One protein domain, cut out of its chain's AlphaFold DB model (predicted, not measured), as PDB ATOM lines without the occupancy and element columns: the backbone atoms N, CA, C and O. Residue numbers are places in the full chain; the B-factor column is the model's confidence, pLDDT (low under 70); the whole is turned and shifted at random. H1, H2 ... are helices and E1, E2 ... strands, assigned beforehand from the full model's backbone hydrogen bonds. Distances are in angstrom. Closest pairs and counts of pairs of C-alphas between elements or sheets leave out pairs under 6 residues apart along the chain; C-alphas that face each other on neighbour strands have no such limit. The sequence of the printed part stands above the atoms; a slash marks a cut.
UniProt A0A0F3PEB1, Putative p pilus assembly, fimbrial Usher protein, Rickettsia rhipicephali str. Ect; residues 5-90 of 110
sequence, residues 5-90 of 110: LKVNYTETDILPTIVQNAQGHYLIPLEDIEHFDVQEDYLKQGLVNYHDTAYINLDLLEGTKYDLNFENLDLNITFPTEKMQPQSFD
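Overview. This is residues 5 to 90 of the 110 residues of the protein "Putative p pilus assembly, fimbrial Usher protein" of Rickettsia rhipicephali str. Ect (UniProt A0A0F3PEB1). Little of the structure is regular: two small three-stranded sheets, set apart and joined by loops, with short H1 grazing one and a tail, residues 87 to 90, leading away. The 86 printed residues include E1 E2 H1 E3 E4 E5 E6, 33 residues, class mixed. Sheet E2 E4 E3 is antiparallel, E1 E6 E5 mixed. It is compact, radius of gyration of the C-alphas 12.8 A, spanning 44 by 28 by 22 A.

Along the chain. E1 is residues 5 to 7, from C-alpha (-39.333, 41.452, -24.279); E2 26 to 29; H1 40 to 46; E3 47 to 50; E4 53 to 57, 12.7 A; E5 65 to 69, 13.4 A; E6 74 to 78, 13.3 A, ending at (-43.921, 41.770, -14.239).

Arrangement. E6 is parallel to E1 (N 6 to O 75, 2.9 A) and forms a hairpin with E5 (N 67 to O 76, 2.9 A). E4 is antiparallel to E2 (N 56 to O 28, 2.8 A) and forms a hairpin with E3 (N 48 to O 55, 2.8 A). E2, H1 and E3 form a split strand-helix-strand unit, two strands of one sheet with a helix between them along the chain and another strand, E4, between them in the sheet; its crossover is right-handed. H1 has 1 of 3 O i to N i+4 pairs within hydrogen-bond range and 3 of 4 O i to N i+3.

Size, cuts and confidence. The farthest C-alphas, Ala 22 and Asp 90, are 46.0 A apart. The printed part has no cut; link E1 to E2 is long. Residues 87 to 90 have pLDDT under 70.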
ATOM      1  N   LEU A   5     -38.396  41.787 -25.347       97.00
ATOM      2  CA  LEU A   5     -39.333  41.452 -24.279       97.00
ATOM      3  C   LEU A   5     -38.631  40.747 -23.116       97.00
ATOM      4  O   LEU A   5     -37.945  39.738 -23.293       97.00
ATOM      5  N   LYS A   6     -38.878  41.251 -21.908       96.88
ATOM      6  CA  LYS A   6     -38.513  40.618 -20.642       96.88
ATOM      7  C   LYS A   6     -39.767  40.403 -19.809       96.88
ATOM      8  O   LYS A   6     -40.500  41.352 -19.541       96.88
ATOM      9  N   VAL A   7     -39.992  39.178 -19.340       96.25
ATOM     10  CA  VAL A   7     -41.159  38.833 -18.513       96.25
ATOM     11  C   VAL A   7     -40.698  38.215 -17.204       96.25
ATOM     12  O   VAL A   7     -39.896  37.285 -17.201       96.25
ATOM     13  N   ASN A   8     -41.178  38.744 -16.074       95.19
ATOM     14  CA  ASN A   8     -40.827  38.284 -14.724       95.19
ATOM     15  C   ASN A   8     -39.315  38.095 -14.544       95.19
ATOM     16  O   ASN A   8     -38.835  37.063 -14.077       95.19
ATOM     17  N   TYR A   9     -38.561  39.120 -14.943       91.38
ATOM     18  CA  TYR A   9     -37.099  39.178 -14.888       91.38
ATOM     19  C   TYR A   9     -36.348  38.204 -15.815       91.38
ATOM     20  O   TYR A   9     -35.119  38.188 -15.778       91.38
ATOM     21  N   THR A  10     -37.048  37.460 -16.673       90.94
ATOM     22  CA  THR A  10     -36.461  36.543 -17.658       90.94
ATOM     23  C   THR A  10     -36.431  37.201 -19.035       90.94
ATOM     24  O   THR A  10     -37.459  37.668 -19.522       90.94
ATOM     25  N   GLU A  11     -35.243  37.272 -19.637       92.25
ATOM     26  CA  GLU A  11     -35.065  37.719 -21.024       92.25
ATOM     27  C   GLU A  11     -35.612  36.672 -21.994       92.25
ATOM     28  O   GLU A  11     -35.568  35.472 -21.718       92.25
ATOM     29  N   THR A  12     -36.151  37.134 -23.120       94.06
ATOM     30  CA  THR A  12     -36.839  36.282 -24.090       94.06
ATOM     31  C   THR A  12     -36.326  36.570 -25.496       94.06
ATOM     32  O   THR A  12     -35.908  37.688 -25.791       94.06
ATOM     33  N   ASP A  13     -36.409  35.573 -26.375       93.88
ATOM     34  CA  ASP A  13     -36.092  35.733 -27.801       93.88
ATOM     35  C   ASP A  13     -37.288  36.285 -28.613       93.88
ATOM     36  O   ASP A  13     -37.239  36.344 -29.843       93.88
ATOM     37  N   ILE A  14     -38.386  36.662 -27.944       94.38
ATOM     38  CA  ILE A  14     -39.609  37.173 -28.574       94.38
ATOM     39  C   ILE A  14     -39.457  38.678 -28.814       94.38
ATOM     40  O   ILE A  14     -39.033  39.426 -27.931       94.38
ATOM     41  N   LEU A  15     -39.837  39.121 -30.013       96.12
ATOM     42  CA  LEU A  15     -39.778  40.521 -30.434       96.12
ATOM     43  C   LEU A  15     -41.183  41.040 -30.784       96.12
ATOM     44  O   LEU A  15     -41.516  41.136 -31.972       96.12
ATOM     45  N   PRO A  16     -42.031  41.352 -29.783       95.00
ATOM     46  CA  PRO A  16     -43.415  41.725 -30.034       95.00
ATOM     47  C   PRO A  16     -43.532  43.041 -30.801       95.00
ATOM     48  O   PRO A  16     -42.773  43.994 -30.594       95.00
ATOM     49  N   THR A  17     -44.562  43.130 -31.644       95.00
ATOM     50  CA  THR A  17     -44.969  44.400 -32.258       95.00
ATOM     51  C   THR A  17     -46.018  45.086 -31.389       95.00
ATOM     52  O   THR A  17     -47.207  44.798 -31.478       95.00
ATOM     53  N   ILE A  18     -45.582  46.057 -30.587       93.94
ATOM     54  CA  ILE A  18     -46.464  46.868 -29.743       93.94
ATOM     55  C   ILE A  18     -47.258  47.847 -30.603       93.94
ATOM     56  O   ILE A  18     -46.682  48.598 -31.407       93.94
ATOM     57  N   VAL A  19     -48.575  47.868 -30.406       92.88
ATOM     58  CA  VAL A  19     -49.485  48.860 -30.994       92.88
ATOM     59  C   VAL A  19     -50.094  49.717 -29.891       92.88
ATOM     60  O   VAL A  19     -50.169  49.302 -28.739       92.88
ATOM     61  N   GLN A  20     -50.512  50.932 -30.232       90.94
ATOM     62  CA  GLN A  20     -51.181  51.831 -29.299       90.94
ATOM     63  C   GLN A  20     -52.605  52.067 -29.788       90.94
ATOM     64  O   GLN A  20     -52.811  52.383 -30.962       90.94
ATOM     65  N   ASN A  21     -53.592  51.886 -28.914       88.12
ATOM     66  CA  ASN A  21     -54.980  52.172 -29.269       88.12
ATOM     67  C   ASN A  21     -55.282  53.682 -29.194       88.12
ATOM     68  O   ASN A  21     -54.463  54.482 -28.742       88.12
ATOM     69  N   ALA A  22     -56.488  54.083 -29.606       87.69
ATOM     70  CA  ALA A  22     -56.899  55.492 -29.636       87.69
ATOM     71  C   ALA A  22     -56.908  56.187 -28.257       87.69
ATOM     72  O   ALA A  22     -56.923  57.413 -28.190       87.69
ATOM     73  N   GLN A  23     -56.914  55.419 -27.166       88.50
ATOM     74  CA  GLN A  23     -56.880  55.925 -25.792       88.50
ATOM     75  C   GLN A  23     -55.449  56.027 -25.241       88.50
ATOM     76  O   GLN A  23     -55.262  56.479 -24.116       88.50
ATOM     77  N   GLY A  24     -54.442  55.634 -26.024       87.81
ATOM     78  CA  GLY A  24     -53.042  55.661 -25.615       87.81
ATOM     79  C   GLY A  24     -52.558  54.385 -24.923       87.81
ATOM     80  O   GLY A  24     -51.394  54.340 -24.531       87.81
ATOM     81  N   HIS A  25     -53.391  53.348 -24.805       89.56
ATOM     82  CA  HIS A  25     -53.000  52.089 -24.167       89.56
ATOM     83  C   HIS A  25     -52.113  51.258 -25.088       89.56
ATOM     84  O   HIS A  25     -52.427  51.092 -26.275       89.56
ATOM     85  N   TYR A  26     -51.036  50.712 -24.530       89.94
ATOM     86  CA  TYR A  26     -50.160  49.788 -25.237       89.94
ATOM     87  C   TYR A  26     -50.765  48.391 -25.255       89.94
ATOM     88  O   TYR A  26     -51.180  47.851 -24.230       89.94
ATOM     89  N   LEU A  27     -50.799  47.816 -26.448       94.31
ATOM     90  CA  LEU A  27     -51.324  46.495 -26.711       94.31
ATOM     91  C   LEU A  27     -50.191  45.609 -27.224       94.31
ATOM     92  O   LEU A  27     -49.496  45.963 -28.183       94.31
ATOM     93  N   ILE A  28     -50.032  44.455 -26.589       95.75
ATOM     94  CA  ILE A  28     -49.093  43.405 -26.989       95.75
ATOM     95  C   ILE A  28     -49.878  42.232 -27.586       95.75
ATOM     96  O   ILE A  28     -50.935  41.906 -27.040       95.75
ATOM     97  N   PRO A  29     -49.451  41.619 -28.705       96.00
ATOM     98  CA  PRO A  29     -50.129  40.441 -29.236       96.00
ATOM     99  C   PRO A  29     -50.251  39.345 -28.173       96.00
ATOM    100  O   PRO A  29     -49.315  39.093 -27.416       96.00
ATOM    101  N   LEU A  30     -51.417  38.698 -28.096       96.00
ATOM    102  CA  LEU A  30     -51.648  37.616 -27.135       96.00
ATOM    103  C   LEU A  30     -50.658  36.460 -27.343       96.00
ATOM    104  O   LEU A  30     -50.150  35.918 -26.363       96.00
ATOM    105  N   GLU A  31     -50.362  36.130 -28.603       94.88
ATOM    106  CA  GLU A  31     -49.408  35.078 -28.985       94.88
ATOM    107  C   GLU A  31     -48.008  35.299 -28.392       94.88
ATOM    108  O   GLU A  31     -47.338  34.346 -28.007       94.88
ATOM    109  N   ASP A  32     -47.600  36.558 -28.212       95.06
ATOM    110  CA  ASP A  32     -46.297  36.902 -27.646       95.06
ATOM    111  C   ASP A  32     -46.261  36.767 -26.113       95.06
ATOM    112  O   ASP A  32     -45.187  36.873 -25.530       95.06
ATOM    113  N   ILE A  33     -47.405  36.557 -25.441       92.56
ATOM    114  CA  ILE A  33     -47.525  36.527 -23.968       92.56
ATOM    115  C   ILE A  33     -48.064  35.201 -23.419       92.56
ATOM    116  O   ILE A  33     -47.700  34.799 -22.310       92.56
ATOM    117  N   GLU A  34     -48.920  34.495 -24.160       91.06
ATOM    118  CA  GLU A  34     -49.639  33.310 -23.666       91.06
ATOM    119  C   GLU A  34     -48.727  32.139 -23.247       91.06
ATOM    120  O   GLU A  34     -49.157  31.225 -22.545       91.06
ATOM    121  N   HIS A  35     -47.451  32.171 -23.636       89.19
ATOM    122  CA  HIS A  35     -46.459  31.143 -23.329       89.19
ATOM    123  C   HIS A  35     -45.769  31.307 -21.963       89.19
ATOM    124  O   HIS A  35     -45.045  30.405 -21.547       89.19
ATOM    125  N   PHE A  36     -45.985  32.415 -21.244       91.44
ATOM    126  CA  PHE A  36     -45.302  32.701 -19.970       91.44
ATOM    127  C   PHE A  36     -45.989  32.121 -18.734       91.44
ATOM    128  O   PHE A  36     -45.860  32.678 -17.646       91.44
ATOM    129  N   ASP A  37     -46.730  31.021 -18.874       91.69
ATOM    130  CA  ASP A  37     -47.429  30.369 -17.759       91.69
ATOM    131  C   ASP A  37     -48.310  31.341 -16.947       91.69
ATOM    132  O   ASP A  37     -48.498  31.169 -15.748       91.69
ATOM    133  N   VAL A  38     -48.866  32.386 -17.562       92.94
ATOM    134  CA  VAL A  38     -49.817  33.285 -16.892       92.94
ATOM    135  C   VAL A  38     -51.193  32.614 -16.870       92.94
ATOM    136  O   VAL A  38     -51.573  31.896 -17.796       92.94
ATOM    137  N   GLN A  39     -51.964  32.804 -15.799       94.62
ATOM    138  CA  GLN A  39     -53.318  32.268 -15.714       94.62
ATOM    139  C   GLN A  39     -54.194  32.813 -16.845       94.62
ATOM    140  O   GLN A  39     -54.322  34.022 -17.024       94.62
ATOM    141  N   GLU A  40     -54.842  31.913 -17.582       92.62
ATOM    142  CA  GLU A  40     -55.646  32.274 -18.754       92.62
ATOM    143  C   GLU A  40     -56.793  33.227 -18.380       92.62
ATOM    144  O   GLU A  40     -57.008  34.241 -19.039       92.62
ATOM    145  N   ASP A  41     -57.483  32.958 -17.269       94.38
ATOM    146  CA  ASP A  41     -58.574  33.809 -16.776       94.38
ATOM    147  C   ASP A  41     -58.099  35.184 -16.292       94.38
ATOM    148  O   ASP A  41     -58.889  36.126 -16.222       94.38
ATOM    149  N   TYR A  42     -56.809  35.322 -15.979       95.94
ATOM    150  CA  TYR A  42     -56.202  36.620 -15.718       95.94
ATOM    151  C   TYR A  42     -55.925  37.363 -17.028       95.94
ATOM    152  O   TYR A  42     -56.369  38.498 -17.170       95.94
ATOM    153  N   LEU A  43     -55.308  36.711 -18.022       95.50
ATOM    154  CA  LEU A  43     -55.068  37.312 -19.344       95.50
ATOM    155  C   LEU A  43     -56.365  37.760 -20.037       95.50
ATOM    156  O   LEU A  43     -56.392  38.827 -20.647       95.50
ATOM    157  N   LYS A  44     -57.466  37.009 -19.882       95.69
ATOM    158  CA  LYS A  44     -58.792  37.374 -20.418       95.69
ATOM    159  C   LYS A  44     -59.286  38.750 -19.961       95.69
ATOM    160  O   LYS A  44     -60.063  39.366 -20.682       95.69
ATOM    161  N   GLN A  45     -58.846  39.243 -18.802       95.81
ATOM    162  CA  GLN A  45     -59.241  40.562 -18.285       95.81
ATOM    163  C   GLN A  45     -58.674  41.706 -19.132       95.81
ATOM    164  O   GLN A  45     -59.300  42.756 -19.242       95.81
ATOM    165  N   GLY A  46     -57.509  41.487 -19.749       95.06
ATOM    166  CA  GLY A  46     -56.855  42.446 -20.636       95.06
ATOM    167  C   GLY A  46     -57.092  42.192 -22.119       95.06
ATOM    168  O   GLY A  46     -56.526  42.910 -22.939       95.06
ATOM    169  N   LEU A  47     -57.892  41.190 -22.487       96.06
ATOM    170  CA  LEU A  47     -58.063  40.787 -23.877       96.06
ATOM    171  C   LEU A  47     -58.823  41.848 -24.689       96.06
ATOM    172  O   LEU A  47     -59.951  42.218 -24.362       96.06
ATOM    173  N   VAL A  48     -58.223  42.294 -25.791       94.25
ATOM    174  CA  VAL A  48     -58.801  43.243 -26.752       94.25
ATOM    175  C   VAL A  48     -58.589  42.706 -28.165       94.25
ATOM    176  O   VAL A  48     -57.484  42.313 -28.518       94.25
ATOM    177  N   ASN A  49     -59.632  42.722 -28.997       92.62
ATOM    178  CA  ASN A  49     -59.532  42.311 -30.401       92.62
ATOM    179  C   ASN A  49     -59.409  43.534 -31.314       92.62
ATOM    180  O   ASN A  49     -60.206  44.470 -31.209       92.62
ATOM    181  N   TYR A  50     -58.443  43.512 -32.232       84.50
ATOM    182  CA  TYR A  50     -58.231  44.568 -33.219       84.50
ATOM    183  C   TYR A  50     -57.768  43.967 -34.551       84.50
ATOM    184  O   TYR A  50     -56.781  43.243 -34.581       84.50
ATOM    185  N   HIS A  51     -58.492  44.258 -35.642       81.19
ATOM    186  CA  HIS A  51     -58.232  43.730 -36.996       81.19
ATOM    187  C   HIS A  51     -57.859  42.236 -37.026       81.19
ATOM    188  O   HIS A  51     -56.810  41.866 -37.539       81.19
ATOM    189  N   ASP A  52     -58.724  41.395 -36.453       87.94
ATOM    190  CA  ASP A  52     -58.586  39.928 -36.406       87.94
ATOM    191  C   ASP A  52     -57.413  39.390 -35.565       87.94
ATOM    192  O   ASP A  52     -57.231  38.178 -35.460       87.94
ATOM    193  N   THR A  53     -56.666  40.268 -34.892       92.00
ATOM    194  CA  THR A  53     -55.617  39.897 -33.941       92.00
ATOM    195  C   THR A  53     -56.080  40.146 -32.505       92.00
ATOM    196  O   THR A  53     -56.684  41.175 -32.182       92.00
ATOM    197  N   ALA A  54     -55.792  39.181 -31.632       95.88
ATOM    198  CA  ALA A  54     -56.007  39.289 -30.198       95.88
ATOM    199  C   ALA A  54     -54.793  39.943 -29.531       95.88
ATOM    200  O   ALA A  54     -53.652  39.531 -29.745       95.88
ATOM    201  N   TYR A  55     -55.050  40.931 -28.684       96.75
ATOM    202  CA  TYR A  55     -54.040  41.649 -27.924       96.75
ATOM    203  C   TYR A  55     -54.350  41.624 -26.431       96.75
ATOM    204  O   TYR A  55     -55.501  41.504 -26.018       96.75
ATOM    205  N   ILE A  56     -53.313  41.829 -25.629       97.00
ATOM    206  CA  ILE A  56     -53.404  42.121 -24.209       97.00
ATOM    207  C   ILE A  56     -53.152  43.610 -23.989       97.00
ATOM    208  O   ILE A  56     -52.105  44.143 -24.354       97.00
ATOM    209  N   ASN A  57     -54.115  44.274 -23.357       96.12
ATOM    210  CA  ASN A  57     -53.937  45.580 -22.746       96.12
ATOM    211  C   ASN A  57     -53.410  45.395 -21.315       96.12
ATOM    212  O   ASN A  57     -54.145  44.953 -20.429       96.12
ATOM    213  N   LEU A  58     -52.143  45.749 -21.093       94.12
ATOM    214  CA  LEU A  58     -51.475  45.575 -19.799       94.12
ATOM    215  C   LEU A  58     -52.069  46.468 -18.697       94.12
ATOM    216  O   LEU A  58     -52.023  46.086 -17.531       94.12
ATOM    217  N   ASP A  59     -52.691  47.600 -19.050       93.62
ATOM    218  CA  ASP A  59     -53.327  48.511 -18.083       93.62
ATOM    219  C   ASP A  59     -54.577  47.910 -17.421       93.62
ATOM    220  O   ASP A  59     -55.011  48.373 -16.367       93.62
ATOM    221  N   LEU A  60     -55.175  46.884 -18.036       94.88
ATOM    222  CA  LEU A  60     -56.360  46.198 -17.514       94.88
ATOM    223  C   LEU A  60     -56.014  45.021 -16.591       94.88
ATOM    224  O   LEU A  60     -56.902  44.458 -15.953       94.88
ATOM    225  N   LEU A  61     -54.737  44.637 -16.513       95.25
ATOM    226  CA  LEU A  61     -54.282  43.513 -15.704       95.25
ATOM    227  C   LEU A  61     -53.872  43.992 -14.309       95.25
ATOM    228  O   LEU A  61     -52.741  44.419 -14.080       95.25
ATOM    229  N   GLU A  62     -54.793  43.896 -13.348       94.81
ATOM    230  CA  GLU A  62     -54.575  44.380 -11.979       94.81
ATOM    231  C   GLU A  62     -53.287  43.810 -11.362       94.81
ATOM    232  O   GLU A  62     -53.080  42.594 -11.328       94.81
ATOM    233  N   GLY A  63     -52.418  44.696 -10.869       95.69
ATOM    234  CA  GLY A  63     -51.145  44.333 -10.241       95.69
ATOM    235  C   GLY A  63     -49.996  44.059 -11.217       95.69
ATOM    236  O   GLY A  63     -48.848  43.996 -10.769       95.69
ATOM    237  N   THR A  64     -50.261  43.947 -12.524       96.31
ATOM    238  CA  THR A  64     -49.200  43.880 -13.537       96.31
ATOM    239  C   THR A  64     -48.455  45.205 -13.578       96.31
ATOM    240  O   THR A  64     -49.051  46.278 -13.631       96.31
ATOM    241  N   LYS A  65     -47.126  45.131 -13.546       96.94
ATOM    242  CA  LYS A  65     -46.250  46.283 -13.762       96.94
ATOM    243  C   LYS A  65     -45.576  46.119 -15.103       96.94
ATOM    244  O   LYS A  65     -45.126  45.019 -15.421       96.94
ATOM    245  N   TYR A  66     -45.459  47.198 -15.857       95.69
ATOM    246  CA  TYR A  66     -44.676  47.183 -17.077       95.69
ATOM    247  C   TYR A  66     -43.956  48.514 -17.286       95.69
ATOM    248  O   TYR A  66     -44.392  49.546 -16.778       95.69
ATOM    249  N   ASP A  67     -42.845  48.459 -18.008       95.44
ATOM    250  CA  ASP A  67     -42.053  49.614 -18.417       95.44
ATOM    251  C   ASP A  67     -41.643  49.432 -19.878       95.44
ATOM    252  O   ASP A  67     -41.042  48.415 -20.232       95.44
ATOM    253  N   LEU A  68     -42.024  50.394 -20.718       94.31
ATOM    254  CA  LEU A  68     -41.690  50.434 -22.138       94.31
ATOM    255  C   LEU A  68     -40.682  51.557 -22.356       94.31
ATOM    256  O   LEU A  68     -41.045  52.735 -22.354       94.31
ATOM    257  N   ASN A  69     -39.426  51.191 -22.572       94.19
ATOM    258  CA  ASN A  69     -38.360  52.146 -22.805       94.19
ATOM    259  C   ASN A  69     -38.101  52.291 -24.312       94.19
ATOM    260  O   ASN A  69     -37.650  51.386 -25.015       94.19
ATOM    261  N   PHE A  70     -38.418  53.485 -24.812       90.25
ATOM    262  CA  PHE A  70     -38.332  53.834 -26.229       90.25
ATOM    263  C   PHE A  70     -36.903  54.058 -26.725       90.25
ATOM    264  O   PHE A  70     -36.665  53.950 -27.924       90.25
ATOM    265  N   GLU A  71     -35.965  54.387 -25.835       93.62
ATOM    266  CA  GLU A  71     -34.565  54.617 -26.208       93.62
ATOM    267  C   GLU A  71     -33.866  53.294 -26.526       93.62
ATOM    268  O   GLU A  71     -33.111  53.202 -27.493       93.62
ATOM    269  N   ASN A  72     -34.169  52.262 -25.739       93.44
ATOM    270  CA  ASN A  72     -33.551  50.942 -25.842       93.44
ATOM    271  C   ASN A  72     -34.428  49.913 -26.569       93.44
ATOM    272  O   ASN A  72     -33.956  48.814 -26.861       93.44
ATOM    273  N   LEU A  73     -35.674  50.274 -26.898       94.62
ATOM    274  CA  LEU A  73     -36.663  49.389 -27.513       94.62
ATOM    275  C   LEU A  73     -36.852  48.108 -26.688       94.62
ATOM    276  O   LEU A  73     -36.794  46.999 -27.222       94.62
ATOM    277  N   ASP A  74     -37.067  48.259 -25.383       95.25
ATOM    278  CA  ASP A  74     -37.318  47.159 -24.455       95.25
ATOM    279  C   ASP A  74     -38.638  47.327 -23.704       95.25
ATOM    280  O   ASP A  74     -39.028  48.421 -23.290       95.25
ATOM    281  N   LEU A  75     -39.335  46.206 -23.549       96.38
ATOM    282  CA  LEU A  75     -40.535  46.077 -22.744       96.38
ATOM    283  C   LEU A  75     -40.264  45.097 -21.607       96.38
ATOM    284  O   LEU A  75     -40.057  43.901 -21.823       96.38
ATOM    285  N   ASN A  76     -40.317  45.608 -20.382       97.06
ATOM    286  CA  ASN A  76     -40.210  44.816 -19.166       97.06
ATOM    287  C   ASN A  76     -41.604  44.638 -18.569       97.06
ATOM    288  O   ASN A  76     -42.247  45.626 -18.233       97.06
ATOM    289  N   ILE A  77     -42.066  43.398 -18.397       97.19
ATOM    290  CA  ILE A  77     -43.364  43.068 -17.794       97.19
ATOM    291  C   ILE A  77     -43.137  42.236 -16.535       97.19
ATOM    292  O   ILE A  77     -42.330  41.308 -16.510       97.19
ATOM    293  N   THR A  78     -43.859  42.559 -15.468       97.50
ATOM    294  CA  THR A  78     -43.921  41.770 -14.239       97.50
ATOM    295  C   THR A  78     -45.375  41.460 -13.911       97.50
ATOM    296  O   THR A  78     -46.129  42.349 -13.510       97.50
ATOM    297  N   PHE A  79     -45.751  40.195 -14.065       96.38
ATOM    298  CA  PHE A  79     -47.036  39.663 -13.631       96.38
ATOM    299  C   PHE A  79     -46.989  39.312 -12.134       96.38
ATOM    300  O   PHE A  79     -45.947  38.859 -11.646       96.38
ATOM    301  N   PRO A  80     -48.093  39.475 -11.384       96.50
ATOM    302  CA  PRO A  80     -48.146  39.041  -9.991       96.50
ATOM    303  C   PRO A  80     -47.980  37.522  -9.865       96.50
ATOM    304  O   PRO A  80     -48.560  36.759 -10.642       96.50
ATOM    305  N   THR A  81     -47.235  37.066  -8.857       93.62
ATOM    306  CA  THR A  81     -46.951  35.636  -8.641       93.62
ATOM    307  C   THR A  81     -48.230  34.808  -8.492       93.62
ATOM    308  O   THR A  81     -48.318  33.703  -9.015       93.62
ATOM    309  N   GLU A  82     -49.252  35.345  -7.828       94.44
ATOM    310  CA  GLU A  82     -50.556  34.705  -7.643       94.44
ATOM    311  C   GLU A  82     -51.368  34.554  -8.937       94.44
ATOM    312  O   GLU A  82     -52.364  33.829  -8.952       94.44
ATOM    313  N   LYS A  83     -50.959  35.236 -10.015       95.44
ATOM    314  CA  LYS A  83     -51.544  35.144 -11.359       95.44
ATOM    315  C   LYS A  83     -50.728  34.261 -12.297       95.44
ATOM    316  O   LYS A  83     -51.144  34.051 -13.432       95.44
ATOM    317  N   MET A  84     -49.610  33.713 -11.834       93.62
ATOM    318  CA  MET A  84     -48.863  32.690 -12.559       93.62
ATOM    319  C   MET A  84     -49.516  31.322 -12.337       93.62
ATOM    320  O   MET A  84     -50.122  31.051 -11.296       93.62
ATOM    321  N   GLN A  85     -49.423  30.444 -13.328       88.31
ATOM    322  CA  GLN A  85     -49.785  29.043 -13.201       88.31
ATOM    323  C   GLN A  85     -48.837  28.391 -12.187       88.31
ATOM    324  O   GLN A  85     -47.630  28.652 -12.208       88.31
ATOM    325  N   PRO A  86     -49.347  27.531 -11.291       78.75
ATOM    326  CA  PRO A  86     -48.493  26.800 -10.372       78.75
ATOM    327  C   PRO A  86     -47.501  25.946 -11.163       78.75
ATOM    328  O   PRO A  86     -47.905  25.062 -11.922       78.75
ATOM    329  N   GLN A  87     -46.203  26.167 -10.958       63.41
ATOM    330  CA  GLN A  87     -45.186  25.249 -11.453       63.41
ATOM    331  C   GLN A  87     -45.306  23.942 -10.666       63.41
ATOM    332  O   GLN A  87     -44.924  23.852  -9.499       63.41
ATOM    333  N   SER A  88     -45.908  22.922 -11.280       58.59
ATOM    334  CA  SER A  88     -45.963  21.592 -10.685       58.59
ATOM    335  C   SER A  88     -44.595  20.934 -10.830       58.59
ATOM    336  O   SER A  88     -44.214  20.534 -11.930       58.59
ATOM    337  N   PHE A  89     -43.869  20.795  -9.726       49.22
ATOM    338  CA  PHE A  89     -42.693  19.936  -9.676       49.22
ATOM    339  C   PHE A  89     -43.148  18.506  -9.398       49.22
ATOM    340  O   PHE A  89     -43.639  18.204  -8.308       49.22
ATOM    341  N   ASP A  90     -42.993  17.622 -10.381       48.91
ATOM    342  CA  ASP A  90     -43.086  16.191 -10.121       48.91
ATOM    343  C   ASP A  90     -41.780  15.726  -9.462       48.91
ATOM    344  O   ASP A  90     -40.781  15.454 -10.126       48.91
TER     345      ASP A  90